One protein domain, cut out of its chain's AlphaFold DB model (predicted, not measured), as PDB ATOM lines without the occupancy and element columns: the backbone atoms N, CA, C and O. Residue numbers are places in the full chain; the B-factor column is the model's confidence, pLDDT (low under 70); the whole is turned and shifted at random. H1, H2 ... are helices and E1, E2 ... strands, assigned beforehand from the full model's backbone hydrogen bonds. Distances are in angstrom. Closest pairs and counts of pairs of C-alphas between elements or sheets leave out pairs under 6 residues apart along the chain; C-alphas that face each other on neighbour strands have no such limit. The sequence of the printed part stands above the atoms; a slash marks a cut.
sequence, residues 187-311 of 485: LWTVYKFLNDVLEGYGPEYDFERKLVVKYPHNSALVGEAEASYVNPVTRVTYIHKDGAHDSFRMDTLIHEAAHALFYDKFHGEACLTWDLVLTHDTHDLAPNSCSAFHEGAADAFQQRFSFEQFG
ATOM      1  N   LEU A 187     -22.980  19.984   5.845       97.31
ATOM      2  CA  LEU A 187     -21.505  20.073   5.786       97.31
ATOM      3  C   LEU A 187     -21.050  21.425   5.253       97.31
ATOM      4  O   LEU A 187     -20.127  22.026   5.795       97.31
ATOM      5  N   TRP A 188     -21.710  21.921   4.203       98.00
ATOM      6  CA  TRP A 188     -21.422  23.238   3.652       98.00
ATOM      7  C   TRP A 188     -21.563  24.316   4.725       98.00
ATOM      8  O   TRP A 188     -20.667  25.145   4.860       98.00
ATOM      9  N   THR A 189     -22.640  24.289   5.517       98.00
ATOM     10  CA  THR A 189     -22.825  25.260   6.603       98.00
ATOM     11  C   THR A 189     -21.819  25.110   7.737       98.00
ATOM     12  O   THR A 189     -21.279  26.124   8.172       98.00
ATOM     13  N   VAL A 190     -21.503  23.884   8.167       98.25
ATOM     14  CA  VAL A 190     -20.521  23.625   9.234       98.25
ATOM     15  C   VAL A 190     -19.141  24.138   8.833       98.25
ATOM     16  O   VAL A 190     -18.537  24.921   9.562       98.25
ATOM     17  N   TYR A 191     -18.654  23.772   7.646       98.19
ATOM     18  CA  TYR A 191     -17.319  24.179   7.208       98.19
ATOM     19  C   TYR A 191     -17.240  25.653   6.817       98.19
ATOM     20  O   TYR A 191     -16.206  26.282   7.024       98.19
ATOM     21  N   LYS A 192     -18.330  26.250   6.315       97.69
ATOM     22  CA  LYS A 192     -18.388  27.706   6.139       97.69
ATOM     23  C   LYS A 192     -18.355  28.444   7.468       97.69
ATOM     24  O   LYS A 192     -17.693  29.470   7.561       97.69
ATOM     25  N   PHE A 193     -19.028  27.923   8.489       98.06
ATOM     26  CA  PHE A 193     -18.955  28.489   9.827       98.06
ATOM     27  C   PHE A 193     -17.543  28.366  10.420       98.06
ATOM     28  O   PHE A 193     -17.024  29.350  10.941       98.06
ATOM     29  N   LEU A 194     -16.892  27.207  10.284       98.00
ATOM     30  CA  LEU A 194     -15.500  27.030  10.701       98.00
ATOM     31  C   LEU A 194     -14.561  28.026  10.001       98.00
ATOM     32  O   LEU A 194     -13.776  28.685  10.679       98.00
ATOM     33  N   ASN A 195     -14.677  28.179   8.676       96.62
ATOM     34  CA  ASN A 195     -13.887  29.156   7.923       96.62
ATOM     35  C   ASN A 195     -14.103  30.583   8.432       96.62
ATOM     36  O   ASN A 195     -13.122  31.270   8.673       96.62
ATOM     37  N   ASP A 196     -15.349  31.014   8.663       96.88
ATOM     38  CA  ASP A 196     -15.617  32.356   9.199       96.88
ATOM     39  C   ASP A 196     -14.950  32.580  10.570       96.88
ATOM     40  O   ASP A 196     -14.483  33.681  10.868       96.88
ATOM     41  N   VAL A 197     -14.929  31.554  11.433       97.50
ATOM     42  CA  VAL A 197     -14.282  31.636  12.752       97.50
ATOM     43  C   VAL A 197     -12.768  31.799  12.597       97.50
ATOM     44  O   VAL A 197     -12.182  32.653  13.265       97.50
ATOM     45  N   LEU A 198     -12.143  31.016  11.712       96.31
ATOM     46  CA  LEU A 198     -10.706  31.099  11.432       96.31
ATOM     47  C   LEU A 198     -10.331  32.429  10.760       96.31
ATOM     48  O   LEU A 198      -9.403  33.092  11.222       96.31
ATOM     49  N   GLU A 199     -11.111  32.891   9.783       95.06
ATOM     50  CA  GLU A 199     -10.923  34.192   9.130       95.06
ATOM     51  C   GLU A 199     -11.028  35.333  10.157       95.06
ATOM     52  O   GLU A 199     -10.231  36.275  10.157       95.06
ATOM     53  N   GLY A 200     -11.956  35.215  11.116       97.06
ATOM     54  CA  GLY A 200     -12.084  36.132  12.248       97.06
ATOM     55  C   GLY A 200     -10.847  36.181  13.158       97.06
ATOM     56  O   GLY A 200     -10.628  37.176  13.860       97.06
ATOM     57  N   TYR A 201     -10.003  35.145  13.153       96.31
ATOM     58  CA  TYR A 201      -8.705  35.164  13.828       96.31
ATOM     59  C   TYR A 201      -7.628  35.882  13.010       96.31
ATOM     60  O   TYR A 201      -6.755  36.514  13.617       96.31
ATOM     61  N   GLY A 202      -7.721  35.835  11.683       95.06
ATOM     62  CA  GLY A 202      -6.813  36.463  10.726       95.06
ATOM     63  C   GLY A 202      -6.434  35.506   9.589       95.06
ATOM     64  O   GLY A 202      -6.494  34.291   9.773       95.06
ATOM     65  N   PRO A 203      -5.984  36.024   8.432       90.75
ATOM     66  CA  PRO A 203      -5.696  35.214   7.244       90.75
ATOM     67  C   PRO A 203      -4.577  34.181   7.450       90.75
ATOM     68  O   PRO A 203      -4.458  33.224   6.692       90.75
ATOM     69  N   GLU A 204      -3.720  34.347   8.459       89.06
ATOM     70  CA  GLU A 204      -2.695  33.360   8.796       89.06
ATOM     71  C   GLU A 204      -3.260  32.059   9.403       89.06
ATOM     72  O   GLU A 204      -2.569  31.037   9.364       89.06
ATOM     73  N   TYR A 205      -4.490  32.096   9.938       92.56
ATOM     74  CA  TYR A 205      -5.192  30.953  10.538       92.56
ATOM     75  C   TYR A 205      -6.039  30.166   9.534       92.56
ATOM     76  O   TYR A 205      -6.542  29.098   9.884       92.56
ATOM     77  N   ASP A 206      -6.182  30.666   8.307       90.94
ATOM     78  CA  ASP A 206      -6.951  30.001   7.266       90.94
ATOM     79  C   ASP A 206      -6.283  28.693   6.813       90.94
ATOM     80  O   ASP A 206      -5.062  28.485   6.925       90.94
ATOM     81  N   PHE A 207      -7.104  27.815   6.234       92.12
ATOM     82  CA  PHE A 207      -6.614  26.670   5.480       92.12
ATOM     83  C   PHE A 207      -5.730  27.163   4.325       92.12
ATOM     84  O   PHE A 207      -6.147  27.997   3.521       92.12
ATOM     85  N   GLU A 208      -4.511  26.630   4.196       89.75
ATOM     86  CA  GLU A 208      -3.617  27.031   3.093       89.75
ATOM     87  C   GLU A 208      -4.105  26.493   1.745       89.75
ATOM     88  O   GLU A 208      -3.704  26.958   0.672       89.75
ATOM     89  N   ARG A 209      -4.974  25.484   1.804       91.44
ATOM     90  CA  ARG A 209      -5.563  24.799   0.666       91.44
ATOM     91  C   ARG A 209      -7.075  24.781   0.789       91.44
ATOM     92  O   ARG A 209      -7.654  24.948   1.853       91.44
ATOM     93  N   LYS A 210      -7.718  24.501  -0.340       94.62
ATOM     94  CA  LYS A 210      -9.147  24.213  -0.366       94.62
ATOM     95  C   LYS A 210      -9.450  23.008   0.532       94.62
ATOM     96  O   LYS A 210      -8.882  21.940   0.303       94.62
ATOM     97  N   LEU A 211     -10.386  23.156   1.468       95.31
ATOM     98  CA  LEU A 211     -10.914  22.056   2.266       95.31
ATOM     99  C   LEU A 211     -11.788  21.163   1.378       95.31
ATOM    100  O   LEU A 211     -12.818  21.583   0.843       95.31
ATOM    101  N   VAL A 212     -11.365  19.918   1.193       95.56
ATOM    102  CA  VAL A 212     -12.081  18.947   0.365       95.56
ATOM    103  C   VAL A 212     -12.669  17.879   1.265       95.56
ATOM    104  O   VAL A 212     -11.922  17.108   1.856       95.56
ATOM    105  N   VAL A 213     -13.993  17.769   1.297       95.12
ATOM    106  CA  VAL A 213     -14.686  16.778   2.129       95.12
ATOM    107  C   VAL A 213     -15.455  15.811   1.248       95.12
ATOM    108  O   VAL A 213     -16.189  16.219   0.351       95.12
ATOM    109  N   LYS A 214     -15.303  14.514   1.487       92.69
ATOM    110  CA  LYS A 214     -16.020  13.450   0.797       92.69
ATOM    111  C   LYS A 214     -17.031  12.816   1.746       92.69
ATOM    112  O   LYS A 214     -16.654  12.281   2.782       92.69
ATOM    113  N   TYR A 215     -18.298  12.833   1.340       90.81
ATOM    114  CA  TYR A 215     -19.378  12.157   2.056       90.81
ATOM    115  C   TYR A 215     -20.464  11.648   1.082       90.81
ATOM    116  O   TYR A 215     -20.823  12.364   0.139       90.81
ATOM    117  N   PRO A 216     -21.047  10.461   1.304       87.88
ATOM    118  CA  PRO A 216     -20.569   9.460   2.247       87.88
ATOM    119  C   PRO A 216     -19.250   8.842   1.769       87.88
ATOM    120  O   PRO A 216     -18.894   8.922   0.584       87.88
ATOM    121  N   HIS A 217     -18.506   8.263   2.701       86.19
ATOM    122  CA  HIS A 217     -17.354   7.426   2.407       86.19
ATOM    123  C   HIS A 217     -17.536   6.025   2.989       86.19
ATOM    124  O   HIS A 217     -17.921   5.892   4.139       86.19
ATOM    125  N   ASN A 218     -17.270   5.018   2.163       78.75
ATOM    126  CA  ASN A 218     -17.309   3.587   2.470       78.75
ATOM    127  C   ASN A 218     -16.350   2.840   1.511       78.75
ATOM    128  O   ASN A 218     -16.732   2.219   0.514       78.75
ATOM    129  N   SER A 219     -15.051   2.979   1.717       67.31
ATOM    130  CA  SER A 219     -14.048   2.271   0.936       67.31
ATOM    131  C   SER A 219     -14.000   0.785   1.287       67.31
ATOM    132  O   SER A 219     -13.452   0.371   2.304       67.31
ATOM    133  N   ALA A 220     -14.406  -0.067   0.343       60.09
ATOM    134  CA  ALA A 220     -14.162  -1.509   0.447       60.09
ATOM    135  C   ALA A 220     -12.661  -1.881   0.540       60.09
ATOM    136  O   ALA A 220     -12.341  -3.024   0.855       60.09
ATOM    137  N   LEU A 221     -11.742  -0.948   0.235       52.50
ATOM    138  CA  LEU A 221     -10.295  -1.161   0.356       52.50
ATOM    139  C   LEU A 221      -9.798  -1.111   1.808       52.50
ATOM    140  O   LEU A 221      -8.736  -1.666   2.066       52.50
ATOM    141  N   VAL A 222     -10.532  -0.457   2.714       50.69
ATOM    142  CA  VAL A 222     -10.162  -0.271   4.132       50.69
ATOM    143  C   VAL A 222     -10.955  -1.228   5.046       50.69
ATOM    144  O   VAL A 222     -10.532  -1.520   6.157       50.69
ATOM    145  N   GLY A 223     -12.034  -1.836   4.534       51.19
ATOM    146  CA  GLY A 223     -12.840  -2.842   5.243       51.19
ATOM    147  C   GLY A 223     -13.980  -2.235   6.071       51.19
ATOM    148  O   GLY A 223     -14.260  -1.048   5.969       51.19
ATOM    149  N   GLU A 224     -14.672  -3.058   6.871       49.09
ATOM    150  CA  GLU A 224     -15.793  -2.627   7.742       49.09
ATOM    151  C   GLU A 224     -15.340  -1.862   9.005       49.09
ATOM    152  O   GLU A 224     -16.181  -1.399   9.766       49.09
ATOM    153  N   ALA A 225     -14.030  -1.711   9.218       53.25
ATOM    154  CA  ALA A 225     -13.439  -0.976  10.341       53.25
ATOM    155  C   ALA A 225     -13.099   0.489   9.993       53.25
ATOM    156  O   ALA A 225     -12.314   1.126  10.685       53.25
ATOM    157  N   GLU A 226     -13.620   1.021   8.884       63.53
ATOM    158  CA  GLU A 226     -13.251   2.359   8.422       63.53
ATOM    159  C   GLU A 226     -13.835   3.446   9.346       63.53
ATOM    160  O   GLU A 226     -15.049   3.573   9.506       63.53
ATOM    161  N   ALA A 227     -12.953   4.230   9.968       78.19
ATOM    162  CA  ALA A 227     -13.297   5.461  10.672       78.19
ATOM    163  C   ALA A 227     -13.297   6.659   9.704       78.19
ATOM    164  O   ALA A 227     -12.850   6.569   8.556       78.19
ATOM    165  N   SER A 228     -13.809   7.808  10.155       88.88
ATOM    166  CA  SER A 228     -13.544   9.064   9.439       88.88
ATOM    167  C   SER A 228     -12.066   9.424   9.576       88.88
ATOM    168  O   SER A 228     -11.454   9.082  10.579       88.88
ATOM    169  N   TYR A 229     -11.491  10.048   8.550       88.69
ATOM    170  CA  TYR A 229     -10.082  10.445   8.574       88.69
ATOM    171  C   TYR A 229      -9.796  11.565   7.574       88.69
ATOM    172  O   TYR A 229     -10.517  11.768   6.587       88.69
ATOM    173  N   VAL A 230      -8.656  12.233   7.739       89.00
ATOM    174  CA  VAL A 230      -8.053  13.073   6.697       89.00
ATOM    175  C   VAL A 230      -6.842  12.389   6.103       89.00
ATOM    176  O   VAL A 230      -5.899  12.030   6.800       89.00
ATOM    177  N   ASN A 231      -6.814  12.263   4.778       86.00
ATOM    178  CA  ASN A 231      -5.646  11.713   4.113       86.00
ATOM    179  C   ASN A 231      -4.446  12.682   4.250       86.00
ATOM    180  O   ASN A 231      -4.496  13.791   3.698       86.00
ATOM    181  N   PRO A 232      -3.339  12.265   4.894       83.44
ATOM    182  CA  PRO A 232      -2.211  13.132   5.227       83.44
ATOM    183  C   PRO A 232      -1.335  13.488   4.023       83.44
ATOM    184  O   PRO A 232      -0.315  14.124   4.215       83.44
ATOM    185  N   VAL A 233      -1.715  13.134   2.793       83.38
ATOM    186  CA  VAL A 233      -1.011  13.546   1.564       83.38
ATOM    187  C   VAL A 233      -1.913  14.425   0.698       83.38
ATOM    188  O   VAL A 233      -1.532  15.496   0.225       83.38
ATOM    189  N   THR A 234      -3.146  13.972   0.467       85.88
ATOM    190  CA  THR A 234      -4.101  14.648  -0.423       85.88
ATOM    191  C   THR A 234      -4.957  15.693   0.282       85.88
ATOM    192  O   THR A 234      -5.594  16.483  -0.415       85.88
ATOM    193  N   ARG A 235      -4.980  15.703   1.625       86.88
ATOM    194  CA  ARG A 235      -5.817  16.577   2.470       86.88
ATOM    195  C   ARG A 235      -7.318  16.429   2.231       86.88
ATOM    196  O   ARG A 235      -8.095  17.327   2.536       86.88
ATOM    197  N   VAL A 236      -7.734  15.317   1.633       91.00
ATOM    198  CA  VAL A 236      -9.155  15.016   1.495       91.00
ATOM    199  C   VAL A 236      -9.637  14.467   2.831       91.00
ATOM    200  O   VAL A 236      -9.088  13.481   3.316       91.00
ATOM    201  N   THR A 237     -10.651  15.111   3.394       92.50
ATOM    202  CA  THR A 237     -11.403  14.638   4.552       92.50
ATOM    203  C   THR A 237     -12.442  13.627   4.095       92.50
ATOM    204  O   THR A 237     -13.218  13.893   3.174       92.50
ATOM    205  N   TYR A 238     -12.470  12.470   4.732       91.44
ATOM    206  CA  TYR A 238     -13.379  11.379   4.447       91.44
ATOM    207  C   TYR A 238     -14.288  11.177   5.652       91.44
ATOM    208  O   TYR A 238     -13.822  10.800   6.717       91.44
ATOM    209  N   ILE A 239     -15.585  11.438   5.477       93.00
ATOM    210  CA  ILE A 239     -16.575  11.228   6.535       93.00
ATOM    211  C   ILE A 239     -17.261   9.889   6.290       93.00
ATOM    212  O   ILE A 239     -17.959   9.714   5.281       93.00
ATOM    213  N   HIS A 240     -17.019   8.952   7.200       89.06
ATOM    214  CA  HIS A 240     -17.453   7.568   7.074       89.06
ATOM    215  C   HIS A 240     -18.968   7.420   7.209       89.06
ATOM    216  O   HIS A 240     -19.620   8.052   8.045       89.06
ATOM    217  N   LYS A 241     -19.524   6.560   6.360       86.69
ATOM    218  CA  LYS A 241     -20.904   6.101   6.433       86.69
ATOM    219  C   LYS A 241     -21.047   4.749   5.748       86.69
ATOM    220  O   LYS A 241     -20.932   4.659   4.527       86.69
ATOM    221  N   ASP A 242     -21.481   3.753   6.506       81.94
ATOM    222  CA  ASP A 242     -21.933   2.461   5.999       81.94
ATOM    223  C   ASP A 242     -23.410   2.191   6.366       81.94
ATOM    224  O   ASP A 242     -24.182   3.103   6.682       81.94
ATOM    225  N   GLY A 243     -23.850   0.937   6.226       75.50
ATOM    226  CA  GLY A 243     -25.234   0.540   6.483       75.50
ATOM    227  C   GLY A 243     -25.696   0.731   7.934       75.50
ATOM    228  O   GLY A 243     -26.882   0.989   8.143       75.50
ATOM    229  N   ALA A 244     -24.799   0.613   8.917       77.56
ATOM    230  CA  ALA A 244     -25.118   0.691  10.345       77.56
ATOM    231  C   ALA A 244     -24.450   1.882  11.052       77.56
ATOM    232  O   ALA A 244     -24.978   2.358  12.060       77.56
ATOM    233  N   HIS A 245     -23.331   2.379  10.528       83.19
ATOM    234  CA  HIS A 245     -22.546   3.459  11.103       83.19
ATOM    235  C   HIS A 245     -22.579   4.715  10.220       83.19
ATOM    236  O   HIS A 245     -22.502   4.652   8.996       83.19
ATOM    237  N   ASP A 246     -22.726   5.883  10.842       88.50
ATOM    238  CA  ASP A 246     -22.697   7.188  10.180       88.50
ATOM    239  C   ASP A 246     -21.957   8.157  11.102       88.50
ATOM    240  O   ASP A 246     -22.479   8.534  12.153       88.50
ATOM    241  N   SER A 247     -20.739   8.542  10.726       91.06
ATOM    242  CA  SER A 247     -19.898   9.447  11.518       91.06
ATOM    243  C   SER A 247     -20.267  10.923  11.305       91.06
ATOM    244  O   SER A 247     -19.509  11.822  11.665       91.06
ATOM    245  N   PHE A 248     -21.438  11.202  10.728       92.81
ATOM    246  CA  PHE A 248     -21.987  12.545  10.602       92.81
ATOM    247  C   PHE A 248     -22.427  13.113  11.962       92.81
ATOM    248  O   PHE A 248     -23.600  13.049  12.341       92.81
ATOM    249  N   ARG A 249     -21.476  13.682  12.696       95.12
ATOM    250  CA  ARG A 249     -21.656  14.308  14.013       95.12
ATOM    251  C   ARG A 249     -20.651  15.447  14.190       95.12
ATOM    252  O   ARG A 249     -19.566  15.397  13.616       95.12
ATOM    253  N   MET A 250     -21.036  16.498  14.919       96.25
ATOM    254  CA  MET A 250     -20.278  17.757  14.983       96.25
ATOM    255  C   MET A 250     -18.831  17.556  15.453       96.25
ATOM    256  O   MET A 250     -17.916  18.122  14.863       96.25
ATOM    257  N   ASP A 251     -18.631  16.726  16.474       95.69
ATOM    258  CA  ASP A 251     -17.318  16.324  16.980       95.69
ATOM    259  C   ASP A 251     -16.430  15.768  15.861       95.69
ATOM    260  O   ASP A 251     -15.398  16.361  15.566       95.69
ATOM    261  N   THR A 252     -16.866  14.729  15.146       95.56
ATOM    262  CA  THR A 252     -16.090  14.171  14.028       95.56
ATOM    263  C   THR A 252     -15.842  15.203  12.928       95.56
ATOM    264  O   THR A 252     -14.726  15.320  12.436       95.56
ATOM    265  N   LEU A 253     -16.845  15.997  12.539       97.69
ATOM    266  CA  LEU A 253     -16.670  16.965  11.448       97.69
ATOM    267  C   LEU A 253     -15.602  18.021  11.756       97.69
ATOM    268  O   LEU A 253     -14.843  18.390  10.857       97.69
ATOM    269  N   ILE A 254     -15.556  18.512  12.998       98.12
ATOM    270  CA  ILE A 254     -14.573  19.505  13.440       98.12
ATOM    271  C   ILE A 254     -13.209  18.856  13.706       98.12
ATOM    272  O   ILE A 254     -12.201  19.455  13.336       98.12
ATOM    273  N   HIS A 255     -13.172  17.642  14.267       97.44
ATOM    274  CA  HIS A 255     -11.948  16.845  14.442       97.44
ATOM    275  C   HIS A 255     -11.208  16.663  13.120       97.44
ATOM    276  O   HIS A 255     -10.066  17.089  12.966       97.44
ATOM    277  N   GLU A 256     -11.901  16.151  12.101       95.94
ATOM    278  CA  GLU A 256     -11.278  15.957  10.794       95.94
ATOM    279  C   GLU A 256     -10.878  17.285  10.140       95.94
ATOM    280  O   GLU A 256      -9.868  17.379   9.445       95.94
ATOM    281  N   ALA A 257     -11.636  18.362  10.351       96.69
ATOM    282  CA  ALA A 257     -11.224  19.667   9.843       96.69
ATOM    283  C   ALA A 257      -9.929  20.160  10.501       96.69
ATOM    284  O   ALA A 257      -9.102  20.778   9.829       96.69
ATOM    285  N   ALA A 258      -9.741  19.875  11.792       96.31
ATOM    286  CA  ALA A 258      -8.529  20.218  12.519       96.31
ATOM    287  C   ALA A 258      -7.310  19.486  11.944       96.31
ATOM    288  O   ALA A 258      -6.280  20.119  11.713       96.31
ATOM    289  N   HIS A 259      -7.441  18.204  11.590       94.25
ATOM    290  CA  HIS A 259      -6.394  17.479  10.859       94.25
ATOM    291  C   HIS A 259      -6.024  18.165   9.543       94.25
ATOM    292  O   HIS A 259      -4.849  18.437   9.286       94.25
ATOM    293  N   ALA A 260      -7.020  18.512   8.722       92.94
ATOM    294  CA  ALA A 260      -6.780  19.223   7.465       92.94
ATOM    295  C   ALA A 260      -6.069  20.572   7.682       92.94
ATOM    296  O   ALA A 260      -5.195  20.932   6.890       92.94
ATOM    297  N   LEU A 261      -6.404  21.287   8.762       92.88
ATOM    298  CA  LEU A 261      -5.762  22.543   9.146       92.88
ATOM    299  C   LEU A 261      -4.302  22.332   9.569       92.88
ATOM    300  O   LEU A 261      -3.418  23.050   9.099       92.88
ATOM    301  N   PHE A 262      -4.038  21.369  10.455       90.88
ATOM    302  CA  PHE A 262      -2.719  21.171  11.058       90.88
ATOM    303  C   PHE A 262      -1.721  20.501  10.127       90.88
ATOM    304  O   PHE A 262      -0.539  20.838  10.167       90.88
ATOM    305  N   TYR A 263      -2.164  19.599   9.252       88.31
ATOM    306  CA  TYR A 263      -1.248  18.949   8.326       88.31
ATOM    307  C   TYR A 263      -0.593  19.933   7.352       88.31
ATOM    308  O   TYR A 263       0.541  19.720   6.932       88.31
ATOM    309  N   ASP A 264      -1.255  21.034   6.993       83.44
ATOM    310  CA  ASP A 264      -0.642  22.078   6.160       83.44
ATOM    311  C   ASP A 264       0.500  22.826   6.876       83.44
ATOM    312  O   ASP A 264       1.240  23.558   6.228       83.44
ATOM    313  N   LYS A 265       0.666  22.630   8.191       82.81
ATOM    314  CA  LYS A 265       1.637  23.328   9.054       82.81
ATOM    315  C   LYS A 265       2.710  22.386   9.620       82.81
ATOM    316  O   LYS A 265       3.434  22.742  10.550       82.81
ATOM    317  N   PHE A 266       2.792  21.168   9.087       79.06
ATOM    318  CA  PHE A 266       3.712  20.130   9.541       79.06
ATOM    319  C   PHE A 266       4.631  19.653   8.413       79.06
ATOM    320  O   PHE A 266       4.198  19.394   7.288       79.06
ATOM    321  N   HIS A 267       5.916  19.479   8.723       68.06
ATOM    322  CA  HIS A 267       6.887  18.845   7.841       68.06
ATOM    323  C   HIS A 267       7.200  17.428   8.320       68.06
ATOM    324  O   HIS A 267       7.835  17.232   9.352       68.06
ATOM    325  N   GLY A 268       6.830  16.433   7.509       60.50
ATOM    326  CA  GLY A 268       7.153  15.030   7.785       60.50
ATOM    327  C   GLY A 268       5.951  14.094   7.849       60.50
ATOM    328  O   GLY A 268       5.971  13.156   8.636       60.50
ATOM    329  N   GLU A 269       4.947  14.289   6.987       63.94
ATOM    330  CA  GLU A 269       3.727  13.458   6.849       63.94
ATOM    331  C   GLU A 269       3.971  11.943   6.752       63.94
ATOM    332  O   GLU A 269       3.028  11.156   6.816       63.94
ATOM    333  N   ALA A 270       5.221  11.515   6.561       65.50
ATOM    334  CA  ALA A 270       5.605  10.117   6.539       65.50
ATOM    335  C   ALA A 270       5.179   9.376   7.816       65.50
ATOM    336  O   ALA A 270       4.738   8.242   7.682       65.50
ATOM    337  N   CYS A 271       5.254   9.982   9.015       72.94
ATOM    338  CA  CYS A 271       4.777   9.311  10.237       72.94
ATOM    339  C   CYS A 271       3.277   8.994  10.156       72.94
ATOM    340  O   CYS A 271       2.893   7.836  10.263       72.94
ATOM    341  N   LEU A 272       2.459   9.993   9.825       73.31
ATOM    342  CA  LEU A 272       1.002   9.861   9.695       73.31
ATOM    343  C   LEU A 272       0.586   8.922   8.557       73.31
ATOM    344  O   LEU A 272      -0.350   8.139   8.680       73.31
ATOM    345  N   THR A 273       1.288   8.994   7.424       69.12
ATOM    346  CA  THR A 273       0.990   8.164   6.250       69.12
ATOM    347  C   THR A 273       1.307   6.697   6.517       69.12
ATOM    348  O   THR A 273       0.564   5.830   6.065       69.12
ATOM    349  N   TRP A 274       2.406   6.404   7.220       65.50
ATOM    350  CA  TRP A 274       2.767   5.027   7.551       65.50
ATOM    351  C   TRP A 274       1.804   4.412   8.552       65.50
ATOM    352  O   TRP A 274       1.394   3.276   8.331       65.50
ATOM    353  N   ASP A 275       1.418   5.156   9.586       68.19
ATOM    354  CA  ASP A 275       0.486   4.658  10.594       68.19
ATOM    355  C   ASP A 275      -0.882   4.386   9.940       68.19
ATOM    356  O   ASP A 275      -1.308   3.235   9.905       68.19
ATOM    357  N   LEU A 276      -1.463   5.347   9.205       66.25
ATOM    358  CA  LEU A 276      -2.734   5.144   8.485       66.25
ATOM    359  C   LEU A 276      -2.723   3.929   7.531       66.25
ATOM    360  O   LEU A 276      -3.722   3.224   7.403       66.25
ATOM    361  N   VAL A 277      -1.602   3.670   6.846       63.44
ATOM    362  CA  VAL A 277      -1.467   2.525   5.924       63.44
ATOM    363  C   VAL A 277      -1.317   1.192   6.662       63.44
ATOM    364  O   VAL A 277      -1.735   0.161   6.136       63.44
ATOM    365  N   LEU A 278      -0.670   1.177   7.827       62.69
ATOM    366  CA  LEU A 278      -0.323  -0.058   8.531       62.69
ATOM    367  C   LEU A 278      -1.409  -0.508   9.507       62.69
ATOM    368  O   LEU A 278      -1.661  -1.709   9.603       62.69
ATOM    369  N   THR A 279      -2.037   0.423  10.220       61.84
ATOM    370  CA  THR A 279      -2.993   0.114  11.293       61.84
ATOM    371  C   THR A 279      -4.445   0.278  10.857       61.84
ATOM    372  O   THR A 279      -5.306  -0.344  11.464       61.84
ATOM    373  N   HIS A 280      -4.719   1.021   9.773       62.00
ATOM    374  CA  HIS A 280      -6.076   1.435   9.355       62.00
ATOM    375  C   HIS A 280      -6.849   2.220  10.435       62.00
ATOM    376  O   HIS A 280      -8.037   2.475  10.269       62.00
ATOM    377  N   ASP A 281      -6.163   2.615  11.507       60.81
ATOM    378  CA  ASP A 281      -6.668   3.337  12.671       60.81
ATOM    379  C   ASP A 281      -5.521   4.185  13.231       60.81
ATOM    380  O   ASP A 281      -4.359   3.772  13.183       60.81
ATOM    381  N   THR A 282      -5.818   5.373  13.731       55.34
ATOM    382  CA  THR A 282      -4.845   6.275  14.352       55.34
ATOM    383  C   THR A 282      -4.962   6.317  15.876       55.34
ATOM    384  O   THR A 282      -4.059   6.868  16.496       55.34
ATOM    385  N   HIS A 283      -5.973   5.662  16.465       56.97
ATOM    386  CA  HIS A 283      -6.365   5.790  17.877       56.97
ATOM    387  C   HIS A 283      -5.789   4.750  18.857       56.97
ATOM    388  O   HIS A 283      -6.259   4.621  19.986       56.97
ATOM    389  N   ASP A 284      -4.754   4.012  18.459       62.38
ATOM    390  CA  ASP A 284      -4.056   3.050  19.321       62.38
ATOM    391  C   ASP A 284      -2.674   3.567  19.747       62.38
ATOM    392  O   ASP A 284      -2.187   4.581  19.250       62.38
ATOM    393  N   LEU A 285      -1.988   2.839  20.646       61.31
ATOM    394  CA  LEU A 285      -0.605   3.143  21.029       61.31
ATOM    395  C   LEU A 285       0.279   3.288  19.783       61.31
ATOM    396  O   LEU A 285       0.780   2.304  19.224       61.31
ATOM    397  N   ALA A 286       0.552   4.534  19.411       63.03
ATOM    398  CA  ALA A 286       1.270   4.822  18.193       63.03
ATOM    399  C   ALA A 286       2.729   4.361  18.334       63.03
ATOM    400  O   ALA A 286       3.350   4.475  19.405       63.03
ATOM    401  N   PRO A 287       3.349   3.822  17.273       67.81
ATOM    402  CA  PRO A 287       4.768   3.476  17.301       67.81
ATOM    403  C   PRO A 287       5.655   4.721  17.486       67.81
ATOM    404  O   PRO A 287       6.797   4.599  17.930       67.81
ATOM    405  N   ASN A 288       5.130   5.910  17.181       74.81
ATOM    406  CA  ASN A 288       5.797   7.201  17.297       74.81
ATOM    407  C   ASN A 288       4.866   8.246  17.946       74.81
ATOM    408  O   ASN A 288       3.656   8.065  17.967       74.81
ATOM    409  N   SER A 289       5.426   9.341  18.466       83.31
ATOM    410  CA  SER A 289       4.638  10.409  19.100       83.31
ATOM    411  C   SER A 289       3.894  11.313  18.116       83.31
ATOM    412  O   SER A 289       3.007  12.050  18.520       83.31
ATOM    413  N   CYS A 290       4.243  11.264  16.828       85.62
ATOM    414  CA  CYS A 290       3.697  12.153  15.807       85.62
ATOM    415  C   CYS A 290       2.212  11.867  15.534       85.62
ATOM    416  O   CYS A 290       1.430  12.813  15.517       85.62
ATOM    417  N   SER A 291       1.800  10.600  15.370       85.31
ATOM    418  CA  SER A 291       0.371  10.272  15.183       85.31
ATOM    419  C   SER A 291      -0.458  10.720  16.387       85.31
ATOM    420  O   SER A 291      -1.381  11.515  16.234       85.31
ATOM    421  N   ALA A 292      -0.024  10.330  17.589       88.31
ATOM    422  CA  ALA A 292      -0.690  10.688  18.837       88.31
ATOM    423  C   ALA A 292      -0.773  12.204  19.066       88.31
ATOM    424  O   ALA A 292      -1.778  12.724  19.544       88.31
ATOM    425  N   PHE A 293       0.272  12.935  18.680       92.25
ATOM    426  CA  PHE A 293       0.283  14.391  18.713       92.25
ATOM    427  C   PHE A 293      -0.798  14.997  17.817       92.25
ATOM    428  O   PHE A 293      -1.489  15.923  18.238       92.25
ATOM    429  N   HIS A 294      -0.942  14.502  16.585       91.19
ATOM    430  CA  HIS A 294      -1.918  15.030  15.636       91.19
ATOM    431  C   HIS A 294      -3.356  14.702  16.034       91.19
ATOM    432  O   HIS A 294      -4.194  15.601  15.991       91.19
ATOM    433  N   GLU A 295      -3.635  13.470  16.464       91.00
ATOM    434  CA  GLU A 295      -4.961  13.103  16.976       91.00
ATOM    435  C   GLU A 295      -5.305  13.901  18.231       91.00
ATOM    436  O   GLU A 295      -6.352  14.547  18.284       91.00
ATOM    437  N   GLY A 296      -4.378  13.988  19.191       93.94
ATOM    438  CA  GLY A 296      -4.621  14.753  20.408       93.94
ATOM    439  C   GLY A 296      -4.785  16.259  20.163       93.94
ATOM    440  O   GLY A 296      -5.559  16.935  20.847       93.94
ATOM    441  N   ALA A 297      -4.101  16.807  19.152       95.62
ATOM    442  CA  ALA A 297      -4.305  18.186  18.715       95.62
ATOM    443  C   ALA A 297      -5.690  18.387  18.083       95.62
ATOM    444  O   ALA A 297      -6.331  19.410  18.346       95.62
ATOM    445  N   ALA A 298      -6.152  17.442  17.258       95.94
ATOM    446  CA  ALA A 298      -7.459  17.487  16.611       95.94
ATOM    447  C   ALA A 298      -8.608  17.360  17.627       95.94
ATOM    448  O   ALA A 298      -9.528  18.184  17.603       95.94
ATOM    449  N   ASP A 299      -8.486  16.451  18.597       96.06
ATOM    450  CA  ASP A 299      -9.431  16.293  19.708       96.06
ATOM    451  C   ASP A 299      -9.512  17.568  20.554       96.06
ATOM    452  O   ASP A 299     -10.592  18.105  20.823       96.06
ATOM    453  N   ALA A 300      -8.361  18.111  20.964       96.75
ATOM    454  CA  ALA A 300      -8.322  19.328  21.765       96.75
ATOM    455  C   ALA A 300      -8.858  20.544  20.990       96.75
ATOM    456  O   ALA A 300      -9.560  21.385  21.565       96.75
ATOM    457  N   PHE A 301      -8.576  20.637  19.684       97.56
ATOM    458  CA  PHE A 301      -9.173  21.643  18.805       97.56
ATOM    459  C   PHE A 301     -10.694  21.508  18.791       97.56
ATOM    460  O   PHE A 301     -11.392  22.494  19.018       97.56
ATOM    461  N   GLN A 302     -11.211  20.302  18.550       97.56
ATOM    462  CA  GLN A 302     -12.639  20.014  18.477       97.56
ATOM    463  C   GLN A 302     -13.356  20.398  19.770       97.56
ATOM    464  O   GLN A 302     -14.361  21.120  19.731       97.56
ATOM    465  N   GLN A 303     -12.829  19.969  20.916       96.88
ATOM    466  CA  GLN A 303     -13.418  20.256  22.218       96.88
ATOM    467  C   GLN A 303     -13.401  21.752  22.518       96.88
ATOM    468  O   GLN A 303     -14.423  22.323  22.911       96.88
ATOM    469  N   ARG A 304     -12.263  22.418  22.286       96.50
ATOM    470  CA  ARG A 304     -12.146  23.855  22.541       96.50
ATOM    471  C   ARG A 304     -13.000  24.679  21.581       96.50
ATOM    472  O   ARG A 304     -13.640  25.632  22.022       96.50
ATOM    473  N   PHE A 305     -13.056  24.314  20.301       97.44
ATOM    474  CA  PHE A 305     -13.945  24.940  19.324       97.44
ATOM    475  C   PHE A 305     -15.399  24.808  19.770       97.44
ATOM    476  O   PHE A 305     -16.129  25.796  19.785       97.44
ATOM    477  N   SER A 306     -15.808  23.619  20.210       96.94
ATOM    478  CA  SER A 306     -17.180  23.386  20.654       96.94
ATOM    479  C   SER A 306     -17.527  24.187  21.912       96.94
ATOM    480  O   SER A 306     -18.590  24.810  21.971       96.94
ATOM    481  N   PHE A 307     -16.603  24.271  22.874       95.56
ATOM    482  CA  PHE A 307     -16.760  25.114  24.061       95.56
ATOM    483  C   PHE A 307     -16.904  26.593  23.683       95.56
ATOM    484  O   PHE A 307     -17.860  27.248  24.090       95.56
ATOM    485  N   GLU A 308     -15.989  27.125  22.867       95.88
ATOM    486  CA  GLU A 308     -15.985  28.548  22.511       95.88
ATOM    487  C   GLU A 308     -17.166  28.940  21.609       95.88
ATOM    488  O   GLU A 308     -17.699  30.042  21.738       95.88
ATOM    489  N   GLN A 309     -17.582  28.059  20.694       97.06
ATOM    490  CA  GLN A 309     -18.589  28.384  19.684       97.06
ATOM    491  C   GLN A 309     -20.003  27.950  20.058       97.06
ATOM    492  O   GLN A 309     -20.955  28.624  19.659       97.06
ATOM    493  N   PHE A 310     -20.165  26.871  20.816       96.19
ATOM    494  CA  PHE A 310     -21.476  26.315  21.160       96.19
ATOM    495  C   PHE A 310     -21.737  26.298  22.671       96.19
ATOM    496  O   PHE A 310     -22.845  25.978  23.089       96.19
ATOM    497  N   GLY A 311     -20.756  26.670  23.502       94.62
ATOM    498  CA  GLY A 311     -20.900  26.649  24.958       94.62
ATOM    499  C   GLY A 311     -20.962  25.237  25.540       94.62
ATOM    500  O   GLY A 311     -21.456  25.067  26.654       94.62
TER     501      GLY A 311
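This is residues 187 to 311 of the 485 residues of an uncharacterized protein of Denitrobaculum tricleocarpae (UniProt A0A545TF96). H2 fills the middle, packed between a small two-stranded sheet, E1 and E2, and the long helix H4, which crosses it on the other side. H1 lies at one end of this stack and H3 at the other, where H3 meets H4 near residues 290 to 291. The printed part has 125 residues with four named helices and two strands in the order H1, E1, E2, H2, H3, H4; the sheet E1, E2 is parallel and the class is mostly helix. It is compact, with a radius of gyration of the C-alphas of 14.2 A, and rounded, spanning 39 by 35 by 26 A.

E1 is residues 211 to 217, 16.0 A long, and E2 residues 236 to 240. H2 is residues 250 to 263, 20.2 A, and H4 residues 289 to 310, 30.6 A, ending at C-alpha 310 (-21.476, 26.315, 21.160). H1, residues 187 to 201, 21.4 A, begins at C-alpha 187 (-21.505, 20.073, 5.786); H3 is residues 270 to 279.

E1 and E2 are parallel at 27 degrees, with N 214 and O 237 within hydrogen-bond range at 2.8 A. Residues 229 to 230 pair antiparallel with 237 to 238 of E2. The closest C-alphas of E2 and H2, Thr 237 and Glu 256, are 6.4 A apart. H2 and H4 touch, closest at C-alphas 255 and 298, 5.0 A, at a steep tilt of 51 degrees, opposite ways. H3 touches H4, about perpendicular at 88 degrees, closest at C-alphas 272 and 291, 5.5 A. H1 is near H2, with 11 pairs of C-alphas within 10 A. H1, H2, H3 and H4 have every O i to N i+4 pair within hydrogen-bond range.

The C-alphas farthest apart, Gly 202 and Gly 243, are 40.6 A apart. The printed part has no cut, and the link E1 to E2, 18 residues, is long. pLDDT is under 70 at residues 219 to 226, 267 to 270 and 273 to 287.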